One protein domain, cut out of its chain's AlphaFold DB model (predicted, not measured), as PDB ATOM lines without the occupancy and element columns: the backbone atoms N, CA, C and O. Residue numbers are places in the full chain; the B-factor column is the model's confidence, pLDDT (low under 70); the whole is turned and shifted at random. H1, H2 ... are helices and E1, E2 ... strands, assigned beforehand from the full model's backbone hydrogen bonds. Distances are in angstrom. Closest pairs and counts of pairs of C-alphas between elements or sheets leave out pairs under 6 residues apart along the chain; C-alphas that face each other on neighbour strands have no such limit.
ATOM      1  N   TRP A 255     150.188 141.199 103.125       82.81
ATOM      2  CA  TRP A 255     148.786 141.597 103.069       82.81
ATOM      3  C   TRP A 255     148.196 141.397 101.679       82.81
ATOM      4  O   TRP A 255     148.905 141.183 100.689       82.81
ATOM      5  N   GLN A 256     146.865 141.445 101.622       83.06
ATOM      6  CA  GLN A 256     146.125 141.403 100.366       83.06
ATOM      7  C   GLN A 256     146.418 142.654  99.522       83.06
ATOM      8  O   GLN A 256     147.047 143.608  99.979       83.06
ATOM      9  N   SER A 257     145.985 142.643  98.262       82.56
ATOM     10  CA  SER A 257     146.059 143.819  97.396       82.56
ATOM     11  C   SER A 257     145.299 144.995  98.016       82.56
ATOM     12  O   SER A 257     144.148 144.838  98.432       82.56
ATOM     13  N   ALA A 258     145.924 146.171  98.034       84.94
ATOM     14  CA  ALA A 258     145.278 147.408  98.441       84.94
ATOM     15  C   ALA A 258     144.878 148.230  97.214       84.94
ATOM     16  O   ALA A 258     145.710 148.512  96.351       84.94
ATOM     17  N   ASP A 259     143.608 148.625  97.168       86.88
ATOM     18  CA  ASP A 259     143.021 149.415  96.083       86.88
ATOM     19  C   ASP A 259     143.078 150.924  96.389       86.88
ATOM     20  O   ASP A 259     142.976 151.752  95.483       86.88
ATOM     21  N   SER A 260     143.253 151.285  97.666       88.75
ATOM     22  CA  SER A 260     143.309 152.665  98.154       88.75
ATOM     23  C   SER A 260     144.569 152.928  98.979       88.75
ATOM     24  O   SER A 260     145.068 152.054  99.692       88.75
ATOM     25  N   PHE A 261     145.058 154.164  98.909       92.25
ATOM     26  CA  PHE A 261     146.165 154.686  99.696       92.25
ATOM     27  C   PHE A 261     145.722 155.995 100.332       92.25
ATOM     28  O   PHE A 261     145.239 156.896  99.644       92.25
ATOM     29  N   ARG A 262     145.917 156.107 101.642       91.62
ATOM     30  CA  ARG A 262     145.618 157.309 102.413       91.62
ATOM     31  C   ARG A 262     146.849 157.710 103.200       91.62
ATOM     32  O   ARG A 262     147.460 156.875 103.852       91.62
ATOM     33  N   CYS A 263     147.182 158.991 103.181       92.88
ATOM     34  CA  CYS A 263     148.225 159.550 104.030       92.88
ATOM     35  C   CYS A 263     147.570 160.425 105.102       92.88
ATOM     36  O   CYS A 263     146.723 161.258 104.766       92.88
ATOM     37  N   ILE A 264     147.920 160.197 106.368       93.44
ATOM     38  CA  ILE A 264     147.387 160.942 107.511       93.44
ATOM     39  C   ILE A 264     148.502 161.508 108.386       93.44
ATOM     40  O   ILE A 264     149.503 160.832 108.637       93.44
ATOM     41  N   ASN A 265     148.318 162.743 108.856       93.81
ATOM     42  CA  ASN A 265     149.250 163.390 109.765       93.81
ATOM     43  C   ASN A 265     148.810 163.080 111.202       93.81
ATOM     44  O   ASN A 265     147.737 163.496 111.656       93.81
ATOM     45  N   VAL A 266     149.649 162.311 111.895       91.06
ATOM     46  CA  VAL A 266     149.471 161.887 113.292       91.06
ATOM     47  C   VAL A 266     150.411 162.634 114.243       91.06
ATOM     48  O   VAL A 266     150.630 162.205 115.378       91.06
ATOM     49  N   GLY A 267     150.971 163.759 113.794       87.25
ATOM     50  CA  GLY A 267     151.705 164.700 114.624       87.25
ATOM     51  C   GLY A 267     150.886 165.106 115.847       87.25
ATOM     52  O   GLY A 267     149.673 165.313 115.769       87.25
ATOM     53  N   LEU A 268     151.548 165.144 117.007       85.62
ATOM     54  CA  LEU A 268     150.949 165.438 118.318       85.62
ATOM     55  C   LEU A 268     149.893 164.422 118.804       85.62
ATOM     56  O   LEU A 268     149.325 164.600 119.882       85.62
ATOM     57  N   MET A 269     149.639 163.338 118.063       87.00
ATOM     58  CA  MET A 269     148.779 162.237 118.503       87.00
ATOM     59  C   MET A 269     149.599 161.144 119.205       87.00
ATOM     60  O   MET A 269     150.773 160.935 118.878       87.00
ATOM     61  N   PRO A 270     148.998 160.384 120.143       83.56
ATOM     62  CA  PRO A 270     149.670 159.232 120.734       83.56
ATOM     63  C   PRO A 270     150.028 158.222 119.640       83.56
ATOM     64  O   PRO A 270     149.199 157.914 118.781       83.56
ATOM     65  N   MET A 281     142.426 134.642 125.410       80.19
ATOM     66  CA  MET A 281     141.129 135.227 125.044       80.19
ATOM     67  C   MET A 281     140.229 134.227 124.307       80.19
ATOM     68  O   MET A 281     140.666 133.500 123.407       80.19
ATOM     69  N   THR A 282     138.932 134.234 124.621       88.94
ATOM     70  CA  THR A 282     137.947 133.416 123.898       88.94
ATOM     71  C   THR A 282     137.710 133.954 122.484       88.94
ATOM     72  O   THR A 282     137.880 135.143 122.213       88.94
ATOM     73  N   ASP A 283     137.260 133.110 121.551       87.25
ATOM     74  CA  ASP A 283     137.029 133.528 120.155       87.25
ATOM     75  C   ASP A 283     136.003 134.664 120.025       87.25
ATOM     76  O   ASP A 283     136.117 135.525 119.149       87.25
ATOM     77  N   LYS A 284     135.018 134.703 120.932       89.75
ATOM     78  CA  LYS A 284     134.045 135.798 121.006       89.75
ATOM     79  C   LYS A 284     134.719 137.110 121.403       89.75
ATOM     80  O   LYS A 284     134.481 138.132 120.762       89.75
ATOM     81  N   GLU A 285     135.569 137.077 122.423       87.75
ATOM     82  CA  GLU A 285     136.304 138.255 122.880       87.75
ATOM     83  C   GLU A 285     137.319 138.718 121.832       87.75
ATOM     84  O   GLU A 285     137.432 139.917 121.595       87.75
ATOM     85  N   LYS A 286     137.982 137.794 121.121       85.69
ATOM     86  CA  LYS A 286     138.857 138.122 119.981       85.69
ATOM     87  C   LYS A 286     138.094 138.869 118.888       85.69
ATOM     88  O   LYS A 286     138.567 139.887 118.391       85.69
ATOM     89  N   LEU A 287     136.897 138.407 118.527       86.88
ATOM     90  CA  LEU A 287     136.087 139.073 117.505       86.88
ATOM     91  C   LEU A 287     135.633 140.478 117.941       86.88
ATOM     92  O   LEU A 287     135.659 141.413 117.138       86.88
ATOM     93  N   GLU A 288     135.216 140.638 119.199       87.44
ATOM     94  CA  GLU A 288     134.866 141.948 119.766       87.44
ATOM     95  C   GLU A 288     136.081 142.881 119.831       87.44
ATOM     96  O   GLU A 288     135.966 144.062 119.491       87.44
ATOM     97  N   TYR A 289     137.252 142.341 120.167       85.06
ATOM     98  CA  TYR A 289     138.520 143.059 120.171       85.06
ATOM     99  C   TYR A 289     138.870 143.603 118.782       85.06
ATOM    100  O   TYR A 289     139.086 144.806 118.646       85.06
ATOM    101  N   PHE A 290     138.820 142.774 117.731       83.50
ATOM    102  CA  PHE A 290     139.072 143.234 116.357       83.50
ATOM    103  C   PHE A 290     138.084 144.319 115.914       83.50
ATOM    104  O   PHE A 290     138.486 145.319 115.320       83.50
ATOM    105  N   ARG A 291     136.794 144.176 116.251       87.12
ATOM    106  CA  ARG A 291     135.773 145.193 115.943       87.12
ATOM    107  C   ARG A 291     136.025 146.513 116.663       87.12
ATOM    108  O   ARG A 291     135.806 147.577 116.085       87.12
ATOM    109  N   ASN A 292     136.442 146.464 117.925       88.19
ATOM    110  CA  ASN A 292     136.778 147.670 118.674       88.19
ATOM    111  C   ASN A 292     138.045 148.323 118.124       88.19
ATOM    112  O   ASN A 292     138.031 149.528 117.893       88.19
ATOM    113  N   GLN A 293     139.074 147.533 117.809       83.62
ATOM    114  CA  GLN A 293     140.319 148.018 117.222       83.62
ATOM    115  C   GLN A 293     140.079 148.716 115.875       83.62
ATOM    116  O   GLN A 293     140.583 149.814 115.659       83.62
ATOM    117  N   GLU A 294     139.246 148.148 114.997       84.88
ATOM    118  CA  GLU A 294     138.861 148.773 113.723       84.88
ATOM    119  C   GLU A 294     138.100 150.095 113.941       84.88
ATOM    120  O   GLU A 294     138.375 151.100 113.282       84.88
ATOM    121  N   ARG A 295     137.179 150.142 114.915       88.69
ATOM    122  CA  ARG A 295     136.453 151.373 115.282       88.69
ATOM    123  C   ARG A 295     137.362 152.441 115.882       88.69
ATOM    124  O   ARG A 295     137.144 153.627 115.635       88.69
ATOM    125  N   ASP A 296     138.317 152.054 116.720       87.38
ATOM    126  CA  ASP A 296     139.318 152.958 117.289       87.38
ATOM    127  C   ASP A 296     140.246 153.487 116.193       87.38
ATOM    128  O   ASP A 296     140.510 154.689 116.139       87.38
ATOM    129  N   TYR A 297     140.663 152.622 115.265       86.69
ATOM    130  CA  TYR A 297     141.503 153.007 114.136       86.69
ATOM    131  C   TYR A 297     140.775 153.963 113.187       86.69
ATOM    132  O   TYR A 297     141.312 155.001 112.809       86.69
ATOM    133  N   ARG A 298     139.500 153.702 112.887       88.88
ATOM    134  CA  ARG A 298     138.668 154.626 112.111       88.88
ATOM    135  C   ARG A 298     138.530 155.989 112.791       88.88
ATOM    136  O   ARG A 298     138.702 157.016 112.139       88.88
ATOM    137  N   ARG A 299     138.309 156.014 114.110       91.00
ATOM    138  CA  ARG A 299     138.298 157.260 114.896       91.00
ATOM    139  C   ARG A 299     139.647 157.979 114.865       91.00
ATOM    140  O   ARG A 299     139.667 159.207 114.869       91.00
ATOM    141  N   ARG A 300     140.768 157.251 114.836       89.69
ATOM    142  CA  ARG A 300     142.113 157.826 114.680       89.69
ATOM    143  C   ARG A 300     142.267 158.506 113.321       89.69
ATOM    144  O   ARG A 300     142.703 159.649 113.294       89.69
ATOM    145  N   ILE A 301     141.845 157.856 112.236       90.31
ATOM    146  CA  ILE A 301     141.855 158.439 110.883       90.31
ATOM    147  C   ILE A 301     140.988 159.704 110.838       90.31
ATOM    148  O   ILE A 301     141.434 160.736 110.354       90.31
ATOM    149  N   GLU A 302     139.771 159.662 111.381       91.44
ATOM    150  CA  GLU A 302     138.859 160.816 111.375       91.44
ATOM    151  C   GLU A 302     139.373 161.995 112.224       91.44
ATOM    152  O   GLU A 302     139.086 163.147 111.912       91.44
ATOM    153  N   ARG A 303     140.143 161.722 113.286       91.94
ATOM    154  CA  ARG A 303     140.781 162.749 114.131       91.94
ATOM    155  C   ARG A 303     142.102 163.273 113.575       91.94
ATOM    156  O   ARG A 303     142.553 164.327 114.017       91.94
ATOM    157  N   SER A 304     142.741 162.518 112.688       92.19
ATOM    158  CA  SER A 304     144.040 162.877 112.126       92.19
ATOM    159  C   SER A 304     143.942 164.096 111.212       92.19
ATOM    160  O   SER A 304     142.897 164.379 110.621       92.19
ATOM    161  N   ARG A 305     145.047 164.836 111.102       91.38
ATOM    162  CA  ARG A 305     145.132 165.992 110.208       91.38
ATOM    163  C   ARG A 305     145.412 165.518 108.776       91.38
ATOM    164  O   ARG A 305     146.056 164.484 108.586       91.38
ATOM    165  N   PRO A 306     144.956 166.258 107.752       91.50
ATOM    166  CA  PRO A 306     145.370 165.985 106.382       91.50
ATOM    167  C   PRO A 306     146.878 166.224 106.231       91.50
ATOM    168  O   PRO A 306     147.408 167.176 106.804       91.50
ATOM    169  N   CYS A 307     147.547 165.376 105.452       93.31
ATOM    170  CA  CYS A 307     148.953 165.567 105.103       93.31
ATOM    171  C   CYS A 307     149.142 166.635 104.024       93.31
ATOM    172  O   CYS A 307     148.274 166.837 103.173       93.31
ATOM    173  N   LEU A 308     150.339 167.214 103.991       93.44
ATOM    174  CA  LEU A 308     150.824 168.092 102.926       93.44
ATOM    175  C   LEU A 308     151.172 167.326 101.639       93.44
ATOM    176  O   LEU A 308     151.310 167.933 100.579       93.44
ATOM    177  N   LEU A 309     151.277 165.993 101.717       93.94
ATOM    178  CA  LEU A 309     151.627 165.119 100.599       93.94
ATOM    179  C   LEU A 309     150.670 165.294  99.395       93.94
ATOM    180  O   LEU A 309     149.485 164.949  99.499       93.94
ATOM    181  N   PRO A 310     151.159 165.730  98.221       94.88
ATOM    182  CA  PRO A 310     150.323 166.045  97.075       94.88
ATOM    183  C   PRO A 310     149.755 164.791  96.414       94.88
ATOM    184  O   PRO A 310     150.332 163.699  96.434       94.88
ATOM    185  N   VAL A 311     148.627 164.974  95.724       93.06
ATOM    186  CA  VAL A 311     147.895 163.900  95.030       93.06
ATOM    187  C   VAL A 311     148.733 163.239  93.923       93.06
ATOM    188  O   VAL A 311     148.446 162.120  93.507       93.06
ATOM    189  N   THR A 312     149.771 163.903  93.410       93.62
ATOM    190  CA  THR A 312     150.725 163.317  92.451       93.62
ATOM    191  C   THR A 312     151.521 162.178  93.081       93.62
ATOM    192  O   THR A 312     151.481 161.062  92.570       93.62
ATOM    193  N   VAL A 313     152.133 162.415  94.243       94.75
ATOM    194  CA  VAL A 313     152.904 161.399  94.972       94.75
ATOM    195  C   VAL A 313     151.989 160.280  95.465       94.75
ATOM    196  O   VAL A 313     152.330 159.106  95.347       94.75
ATOM    197  N   GLN A 314     150.779 160.610  95.929       93.25
ATOM    198  CA  GLN A 314     149.787 159.594  96.306       93.25
ATOM    199  C   GLN A 314     149.410 158.685  95.121       93.25
ATOM    200  O   GLN A 314     149.278 157.472  95.286       93.25
ATOM    201  N   ARG A 315     149.277 159.245  93.909       93.75
ATOM    202  CA  ARG A 315     149.002 158.473  92.686       93.75
ATOM    203  C   ARG A 315     150.172 157.585  92.271       93.75
ATOM    204  O   ARG A 315     149.931 156.459  91.846       93.75
ATOM    205  N   GLU A 316     151.408 158.052  92.418       94.06
ATOM    206  CA  GLU A 316     152.599 157.224  92.190       94.06
ATOM    207  C   GLU A 316     152.643 156.035  93.156       94.06
ATOM    208  O   GLU A 316     152.866 154.903  92.738       94.06
ATOM    209  N   VAL A 317     152.351 156.262  94.438       92.94
ATOM    210  CA  VAL A 317     152.282 155.192  95.442       92.94
ATOM    211  C   VAL A 317     151.177 154.183  95.112       92.94
ATOM    212  O   VAL A 317     151.417 152.976  95.131       92.94
ATOM    213  N   LEU A 318     149.984 154.655  94.739       92.12
ATOM    214  CA  LEU A 318     148.898 153.790  94.259       92.12
ATOM    215  C   LEU A 318     149.307 152.970  93.034       92.12
ATOM    216  O   LEU A 318     148.916 151.812  92.898       92.12
ATOM    217  N   GLN A 319     150.095 153.551  92.133       92.62
ATOM    218  CA  GLN A 319     150.611 152.847  90.971       92.62
ATOM    219  C   GLN A 319     151.557 151.707  91.382       92.62
ATOM    220  O   GLN A 319     151.366 150.580  90.930       92.62
ATOM    221  N   MET A 320     152.475 151.954  92.323       90.94
ATOM    222  CA  MET A 320     153.360 150.914  92.868       90.94
ATOM    223  C   MET A 320     152.583 149.776  93.552       90.94
ATOM    224  O   MET A 320     152.953 148.608  93.417       90.94
ATOM    225  N   LEU A 321     151.497 150.100  94.268       90.06
ATOM    226  CA  LEU A 321     150.612 149.109  94.896       90.06
ATOM    227  C   LEU A 321     149.919 148.219  93.853       90.06
ATOM    228  O   LEU A 321     149.887 146.996  94.007       90.06
ATOM    229  N   ARG A 322     149.417 148.816  92.764       89.06
ATOM    230  CA  ARG A 322     148.738 148.088  91.680       89.06
ATOM    231  C   ARG A 322     149.679 147.194  90.876       89.06
ATOM    232  O   ARG A 322     149.281 146.098  90.499       89.06
ATOM    233  N   GLU A 323     150.916 147.623  90.643       89.38
ATOM    234  CA  GLU A 323     151.908 146.858  89.870       89.38
ATOM    235  C   GLU A 323     152.343 145.560  90.552       89.38
ATOM    236  O   GLU A 323     152.548 144.546  89.889       89.38
ATOM    237  N   GLN A 324     152.484 145.569  91.880       84.75
ATOM    238  CA  GLN A 324     152.880 144.373  92.629       84.75
ATOM    239  C   GLN A 324     151.707 143.411  92.857       84.75
ATOM    240  O   GLN A 324     151.926 142.212  93.039       84.75
ATOM    241  N   GLY A 325     150.473 143.926  92.902       82.19
ATOM    242  CA  GLY A 325     149.250 143.154  93.156       82.19
ATOM    243  C   GLY A 325     149.133 142.573  94.573       82.19
ATOM    244  O   GLY A 325     148.133 141.946  94.901       82.19
ATOM    245  N   ARG A 326     150.143 142.762  95.428       84.69
ATOM    246  CA  ARG A 326     150.194 142.325  96.830       84.69
ATOM    247  C   ARG A 326     151.112 143.252  97.611       84.69
ATOM    248  O   ARG A 326     152.133 143.697  97.085       84.69
ATOM    249  N   VAL A 327     150.757 143.525  98.862       86.44
ATOM    250  CA  VAL A 327     151.540 144.416  99.722       86.44
ATOM    251  C   VAL A 327     152.550 143.582 100.511       86.44
ATOM    252  O   VAL A 327     152.182 142.650 101.228       86.44
ATOM    253  N   THR A 328     153.831 143.901 100.338       85.31
ATOM    254  CA  THR A 328     154.977 143.285 101.029       85.31
ATOM    255  C   THR A 328     155.738 144.345 101.821       85.31
ATOM    256  O   THR A 328     155.624 145.536 101.513       85.31
ATOM    257  N   ALA A 329     156.553 143.947 102.803       83.56
ATOM    258  CA  ALA A 329     157.335 144.903 103.591       83.56
ATOM    259  C   ALA A 329     158.298 145.702 102.703       83.56
ATOM    260  O   ALA A 329     158.396 146.921 102.826       83.56
ATOM    261  N   ARG A 330     158.920 145.045 101.714       83.88
ATOM    262  CA  ARG A 330     159.794 145.703 100.722       83.88
ATOM    263  C   ARG A 330     159.069 146.751  99.874       83.88
ATOM    264  O   ARG A 330     159.667 147.738  99.452       83.88
ATOM    265  N   LEU A 331     157.785 146.544  99.577       87.88
ATOM    266  CA  LEU A 331     156.982 147.545  98.875       87.88
ATOM    267  C   LEU A 331     156.665 148.733  99.787       87.88
ATOM    268  O   LEU A 331     156.849 149.872  99.366       87.88
ATOM    269  N   LEU A 332     156.243 148.474 101.027       88.44
ATOM    270  CA  LEU A 332     155.973 149.528 102.007       88.44
ATOM    271  C   LEU A 332     157.222 150.359 102.309       88.44
ATOM    272  O   LEU A 332     157.118 151.569 102.484       88.44
ATOM    273  N   GLN A 333     158.402 149.739 102.303       87.31
ATOM    274  CA  GLN A 333     159.668 150.454 102.409       87.31
ATOM    275  C   GLN A 333     159.871 151.426 101.243       87.31
ATOM    276  O   GLN A 333     160.044 152.615 101.474       87.31
ATOM    277  N   ARG A 334     159.747 150.968  99.991       88.88
ATOM    278  CA  ARG A 334     159.861 151.865  98.825       88.88
ATOM    279  C   ARG A 334     158.852 153.013  98.874       88.88
ATOM    280  O   ARG A 334     159.165 154.131  98.472       88.88
ATOM    281  N   ILE A 335     157.643 152.745  99.374       91.44
ATOM    282  CA  ILE A 335     156.615 153.769  99.590       91.44
ATOM    283  C   ILE A 335     157.058 154.762 100.669       91.44
ATOM    284  O   ILE A 335     156.951 155.967 100.445       91.44
ATOM    285  N   ARG A 336     157.578 154.284 101.809       90.81
ATOM    286  CA  ARG A 336     158.151 155.131 102.864       90.81
ATOM    287  C   ARG A 336     159.223 156.045 102.286       90.81
ATOM    288  O   ARG A 336     159.099 157.257 102.436       90.81
ATOM    289  N   ASP A 337     160.202 155.485 101.587       91.38
ATOM    290  CA  ASP A 337     161.339 156.235 101.053       91.38
ATOM    291  C   ASP A 337     160.870 157.272 100.028       91.38
ATOM    292  O   ASP A 337     161.321 158.414 100.040       91.38
ATOM    293  N   ARG A 338     159.891 156.925  99.182       93.38
ATOM    294  CA  ARG A 338     159.297 157.857  98.214       93.38
ATOM    295  C   ARG A 338     158.574 159.026  98.884       93.38
ATOM    296  O   ARG A 338     158.692 160.158  98.402       93.38
ATOM    297  N   VAL A 339     157.797 158.744  99.933       93.62
ATOM    298  CA  VAL A 339     157.040 159.747 100.697       93.62
ATOM    299  C   VAL A 339     158.001 160.644 101.468       93.62
ATOM    300  O   VAL A 339     157.913 161.861 101.344       93.62
ATOM    301  N   GLN A 340     158.954 160.062 102.202       93.31
ATOM    302  CA  GLN A 340     159.968 160.818 102.931       93.31
ATOM    303  C   GLN A 340     160.800 161.667 101.984       93.31
ATOM    304  O   GLN A 340     160.936 162.858 102.236       93.31
ATOM    305  N   LYS A 341     161.280 161.112 100.869       94.62
ATOM    306  CA  LYS A 341     162.043 161.871  99.876       94.62
ATOM    307  C   LYS A 341     161.310 163.138  99.441       94.62
ATOM    308  O   LYS A 341     161.914 164.196  99.450       94.62
ATOM    309  N   TRP A 342     160.008 163.055  99.148       95.75
ATOM    310  CA  TRP A 342     159.236 164.249  98.796       95.75
ATOM    311  C   TRP A 342     159.239 165.297  99.916       95.75
ATOM    312  O   TRP A 342     159.526 166.456  99.653       95.75
ATOM    313  N   TYR A 343     158.987 164.900 101.167       95.50
ATOM    314  CA  TYR A 343     159.033 165.841 102.290       95.50
ATOM    315  C   TYR A 343     160.405 166.511 102.438       95.50
ATOM    316  O   TYR A 343     160.473 167.718 102.653       95.50
ATOM    317  N   HIS A 344     161.491 165.751 102.298       94.50
ATOM    318  CA  HIS A 344     162.848 166.281 102.433       94.50
ATOM    319  C   HIS A 344     163.229 167.191 101.260       94.50
ATOM    320  O   HIS A 344     163.829 168.240 101.487       94.50
ATOM    321  N   ASP A 345     162.841 166.827 100.036       95.69
ATOM    322  CA  ASP A 345     163.065 167.631  98.831       95.69
ATOM    323  C   ASP A 345     162.342 168.993  98.927       95.69
ATOM    324  O   ASP A 345     162.859 170.003  98.453       95.69
ATOM    325  N   GLU A 346     161.187 169.047  99.600       95.06
ATOM    326  CA  GLU A 346     160.432 170.284  99.874       95.06
ATOM    327  C   GLU A 346     160.917 171.048 101.128       95.06
ATOM    328  O   GLU A 346     160.402 172.120 101.446       95.06
ATOM    329  N   GLY A 347     161.911 170.525 101.858       92.19
ATOM    330  CA  GLY A 347     162.514 171.178 103.027       92.19
ATOM    331  C   GLY A 347     161.930 170.787 104.391       92.19
ATOM    332  O   GLY A 347     162.363 171.319 105.416       92.19
ATOM    333  N   TYR A 348     161.005 169.827 104.454       93.56
ATOM    334  CA  TYR A 348     160.504 169.254 105.710       93.56
ATOM    335  C   TYR A 348     161.489 168.215 106.271       93.56
ATOM    336  O   TYR A 348     161.238 167.010 106.256       93.56
ATOM    337  N   ALA A 349     162.627 168.686 106.785       90.62
ATOM    338  CA  ALA A 349     163.724 167.835 107.261       90.62
ATOM    339  C   ALA A 349     163.371 166.946 108.472       90.62
ATOM    340  O   ALA A 349     164.009 165.920 108.694       90.62
ATOM    341  N   CYS A 350     162.366 167.337 109.260       90.44
ATOM    342  CA  CYS A 350     161.901 166.582 110.428       90.44
ATOM    343  C   CYS A 350     160.731 165.635 110.110       90.44
ATOM    344  O   CYS A 350     160.173 165.035 111.029       90.44
ATOM    345  N   ALA A 351     160.328 165.514 108.841       93.00
ATOM    346  CA  ALA A 351     159.199 164.679 108.469       93.00
ATOM    347  C   ALA A 351     159.564 163.187 108.454       93.00
ATOM    348  O   ALA A 351     160.544 162.760 107.838       93.00
ATOM    349  N   GLN A 352     158.723 162.366 109.077       91.19
ATOM    350  CA  GLN A 352     158.952 160.933 109.206       91.19
ATOM    351  C   GLN A 352     157.665 160.126 109.043       91.19
ATOM    352  O   GLN A 352     156.622 160.450 109.606       91.19
ATOM    353  N   VAL A 353     157.754 159.025 108.294       91.50
ATOM    354  CA  VAL A 353     156.696 158.010 108.253       91.50
ATOM    355  C   VAL A 353     156.857 157.124 109.484       91.50
ATOM    356  O   VAL A 353     157.859 156.419 109.606       91.50
ATOM    357  N   VAL A 354     155.878 157.160 110.382       88.19
ATOM    358  CA  VAL A 354     155.917 156.438 111.662       88.19
ATOM    359  C   VAL A 354     155.339 155.033 111.551       88.19
ATOM    360  O   VAL A 354     155.905 154.098 112.110       88.19
ATOM    361  N   ASN A 355     154.244 154.850 110.809       88.81
ATOM    362  CA  ASN A 355     153.570 153.553 110.735       88.81
ATOM    363  C   ASN A 355     152.795 153.370 109.420       88.81
ATOM    364  O   ASN A 355     152.308 154.335 108.829       88.81
ATOM    365  N   PHE A 356     152.641 152.118 108.995       88.75
ATOM    366  CA  PHE A 356     151.647 151.705 108.012       88.75
ATOM    367  C   PHE A 356     150.543 150.901 108.700       88.75
ATOM    368  O   PHE A 356     150.768 149.796 109.187       88.75
ATOM    369  N   GLY A 357     149.335 151.455 108.723       83.81
ATOM    370  CA  GLY A 357     148.174 150.824 109.334       83.81
ATOM    371  C   GLY A 357     147.086 150.444 108.336       83.81
ATOM    372  O   GLY A 357     147.180 150.679 107.129       83.81
ATOM    373  N   ASN A 358     146.038 149.816 108.873       79.06
ATOM    374  CA  ASN A 358     144.877 149.297 108.143       79.06
ATOM    375  C   ASN A 358     145.169 148.258 107.043       79.06
ATOM    376  O   ASN A 358     144.306 147.957 106.220       79.06
ATOM    377  N   LEU A 359     146.354 147.648 107.069       76.38
ATOM    378  CA  LEU A 359     146.848 146.754 106.020       76.38
ATOM    379  C   LEU A 359     146.021 145.461 105.845       76.38
ATOM    380  O   LEU A 359     146.132 144.785 104.830       76.38
ATOM    381  N   ASN A 360     145.164 145.115 106.811       71.19
ATOM    382  CA  ASN A 360     144.238 143.980 106.702       71.19
ATOM    383  C   ASN A 360     143.034 144.268 105.791       71.19
ATOM    384  O   ASN A 360     142.320 143.346 105.400       71.19
ATOM    385  N   THR A 361     142.796 145.536 105.468       75.44
ATOM    386  CA  THR A 361     141.744 145.964 104.547       75.44
ATOM    387  C   THR A 361     142.341 146.297 103.179       75.44
ATOM    388  O   THR A 361     143.554 146.326 102.997       75.44
ATOM    389  N   LYS A 362     141.491 146.593 102.192       84.06
ATOM    390  CA  LYS A 362     141.926 147.030 100.853       84.06
ATOM    391  C   LYS A 362     142.446 148.480 100.818       84.06
ATOM    392  O   LYS A 362     142.503 149.080  99.745       84.06
ATOM    393  N   GLU A 363     142.792 149.065 101.963       87.69
ATOM    394  CA  GLU A 363     143.287 150.436 102.097       87.69
ATOM    395  C   GLU A 363     144.578 150.459 102.924       87.69
ATOM    396  O   GLU A 363     144.598 150.024 104.072       87.69
ATOM    397  N   VAL A 364     145.650 151.011 102.355       90.12
ATOM    398  CA  VAL A 364     146.913 151.254 103.067       90.12
ATOM    399  C   VAL A 364     146.884 152.664 103.643       90.12
ATOM    400  O   VAL A 364     146.790 153.637 102.891       90.12
ATOM    401  N   VAL A 365     146.995 152.780 104.966       91.38
ATOM    402  CA  VAL A 365     147.072 154.070 105.662       91.38
ATOM    403  C   VAL A 365     148.518 154.335 106.072       91.38
ATOM    404  O   VAL A 365     149.089 153.604 106.873       91.38
ATOM    405  N   CYS A 366     149.117 155.380 105.508       92.38
ATOM    406  CA  CYS A 366     150.455 155.861 105.834       92.38
ATOM    407  C   CYS A 366     150.360 156.958 106.900       92.38
ATOM    408  O   CYS A 366     149.859 158.051 106.623       92.38
ATOM    409  N   GLU A 367     150.828 156.655 108.109       92.44
ATOM    410  CA  GLU A 367     150.904 157.589 109.231       92.44
ATOM    411  C   GLU A 367     152.222 158.366 109.168       92.44
ATOM    412  O   GLU A 367     153.309 157.780 109.201       92.44
ATOM    413  N   VAL A 368     152.126 159.691 109.083       93.38
ATOM    414  CA  VAL A 368     153.271 160.600 108.964       93.38
ATOM    415  C   VAL A 368     153.258 161.608 110.105       93.38
ATOM    416  O   VAL A 368     152.204 162.065 110.540       93.38
ATOM    417  N   VAL A 369     154.444 161.965 110.585       93.44
ATOM    418  CA  VAL A 369     154.686 163.128 111.434       93.44
ATOM    419  C   VAL A 369     155.463 164.127 110.592       93.44
ATOM    420  O   VAL A 369     156.553 163.817 110.135       93.44
ATOM    421  N   GLU A 370     154.903 165.310 110.355       92.12
ATOM    422  CA  GLU A 370     155.517 166.322 109.474       92.12
ATOM    423  C   GLU A 370     156.572 167.187 110.190       92.12
ATOM    424  O   GLU A 370     157.273 167.963 109.545       92.12
ATOM    425  N   GLY A 371     156.706 167.036 111.512       89.44
ATOM    426  CA  GLY A 371     157.600 167.841 112.346       89.44
ATOM    427  C   GLY A 371     156.920 169.089 112.912       89.44
ATOM    428  O   GLY A 371     157.435 170.195 112.766       89.44
ATOM    429  N   ASP A 372     155.750 168.921 113.542       89.31
ATOM    430  CA  ASP A 372     155.053 170.024 114.210       89.31
ATOM    431  C   ASP A 372     155.944 170.632 115.310       89.31
ATOM    432  O   ASP A 372     156.392 169.943 116.229       89.31
ATOM    433  N   ILE A 373     156.180 171.941 115.224       89.00
ATOM    434  CA  ILE A 373     156.943 172.680 116.231       89.00
ATOM    435  C   ILE A 373     156.054 172.818 117.472       89.00
ATOM    436  O   ILE A 373     154.968 173.386 117.393       89.00
TER     437      ILE A 373
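Overview. This is residues 255 to 270 and 281 to 373 of the 408 residues of an uncharacterized protein of Ensete ventricosum (UniProt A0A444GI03). A small three-stranded sheet is covered on one face by a helical hairpin, H2 and H3, and a long helix, H1, reaches away from the sheet as an arm whose last residues graze it. The far part of that arm, residues 283 to 288 of H1, sticks out free of the rest. The printed part has 109 residues, with three named helices and three named strands along the chain as E1, H1, H2, H3, E2, E3. The sheet runs E1, E3, E2 and is mixed; the class is mixed, helices and strands. The whole is compact, with a radius of gyration of the C-alphas of 14.9 A, yet flat in outline, spanning 49 by 36 by 20 A.

Along the chain. Start in the sheet at C-alpha 260, (143.309, 152.665, 98.154), where E1, residues 260 to 265, begins. Its neighbour E3 covers residues 363 to 369, 19.4 A long, and ends at C-alpha 369, (154.686, 163.128, 111.434). E2 is residues 352 to 357. Among the helices, H2 is residues 311 to 324, 20.3 A long, and H3 residues 329 to 345, 23.9 A. Find C-alpha 283 at (137.029, 133.528, 120.155); from there H1 runs 30.1 A to residue 303.

Arrangement. In the sheet, look first at the inner strand E3. E1 is parallel to it at 20 degrees, with N 262 and O 364 2.9 A apart, within hydrogen-bond range. E2 and E3 form an antiparallel hairpin at 152 degrees, with N 367 and O 355 2.8 A apart, also within range. H2 and H3 are on one face of the sheet, two layers in all, one of helices and one of strands. H3 lies over E3 and E2 at a height over the sheet of 9.5 A; on the local plane it stands at 29 degrees to E2, only just along the strands. Its closest C-alphas to E2 are those of Arg 336 and Val 353, 6.3 A apart. H2 and H3, a helical hairpin, touch at a shallow tilt of 19 degrees, opposite ways, closest at the C-alphas of Val 317 and Ile 335, 6.2 A. H2 comes closest to E1 at the C-alphas of Phe 261 and Leu 318, 6.2 A. H1 only grazes the sheet, with residues 297 to 303, and is apart from H2 and H3. In H1, H2 and H3 every O i to N i+4 pair is within hydrogen-bond range.

Size, cuts and confidence. The two farthest C-alphas, those of Thr 282 and Gly 347, are 49.6 A apart. Residues 271 to 280, in the link from E1 to H1, are not printed; C-alphas 270 and 281 are 25.8 A apart across this cut. Of the links that are printed whole, none is long. The mean pLDDT of the printed part is 89.1, and no printed residue is under 70.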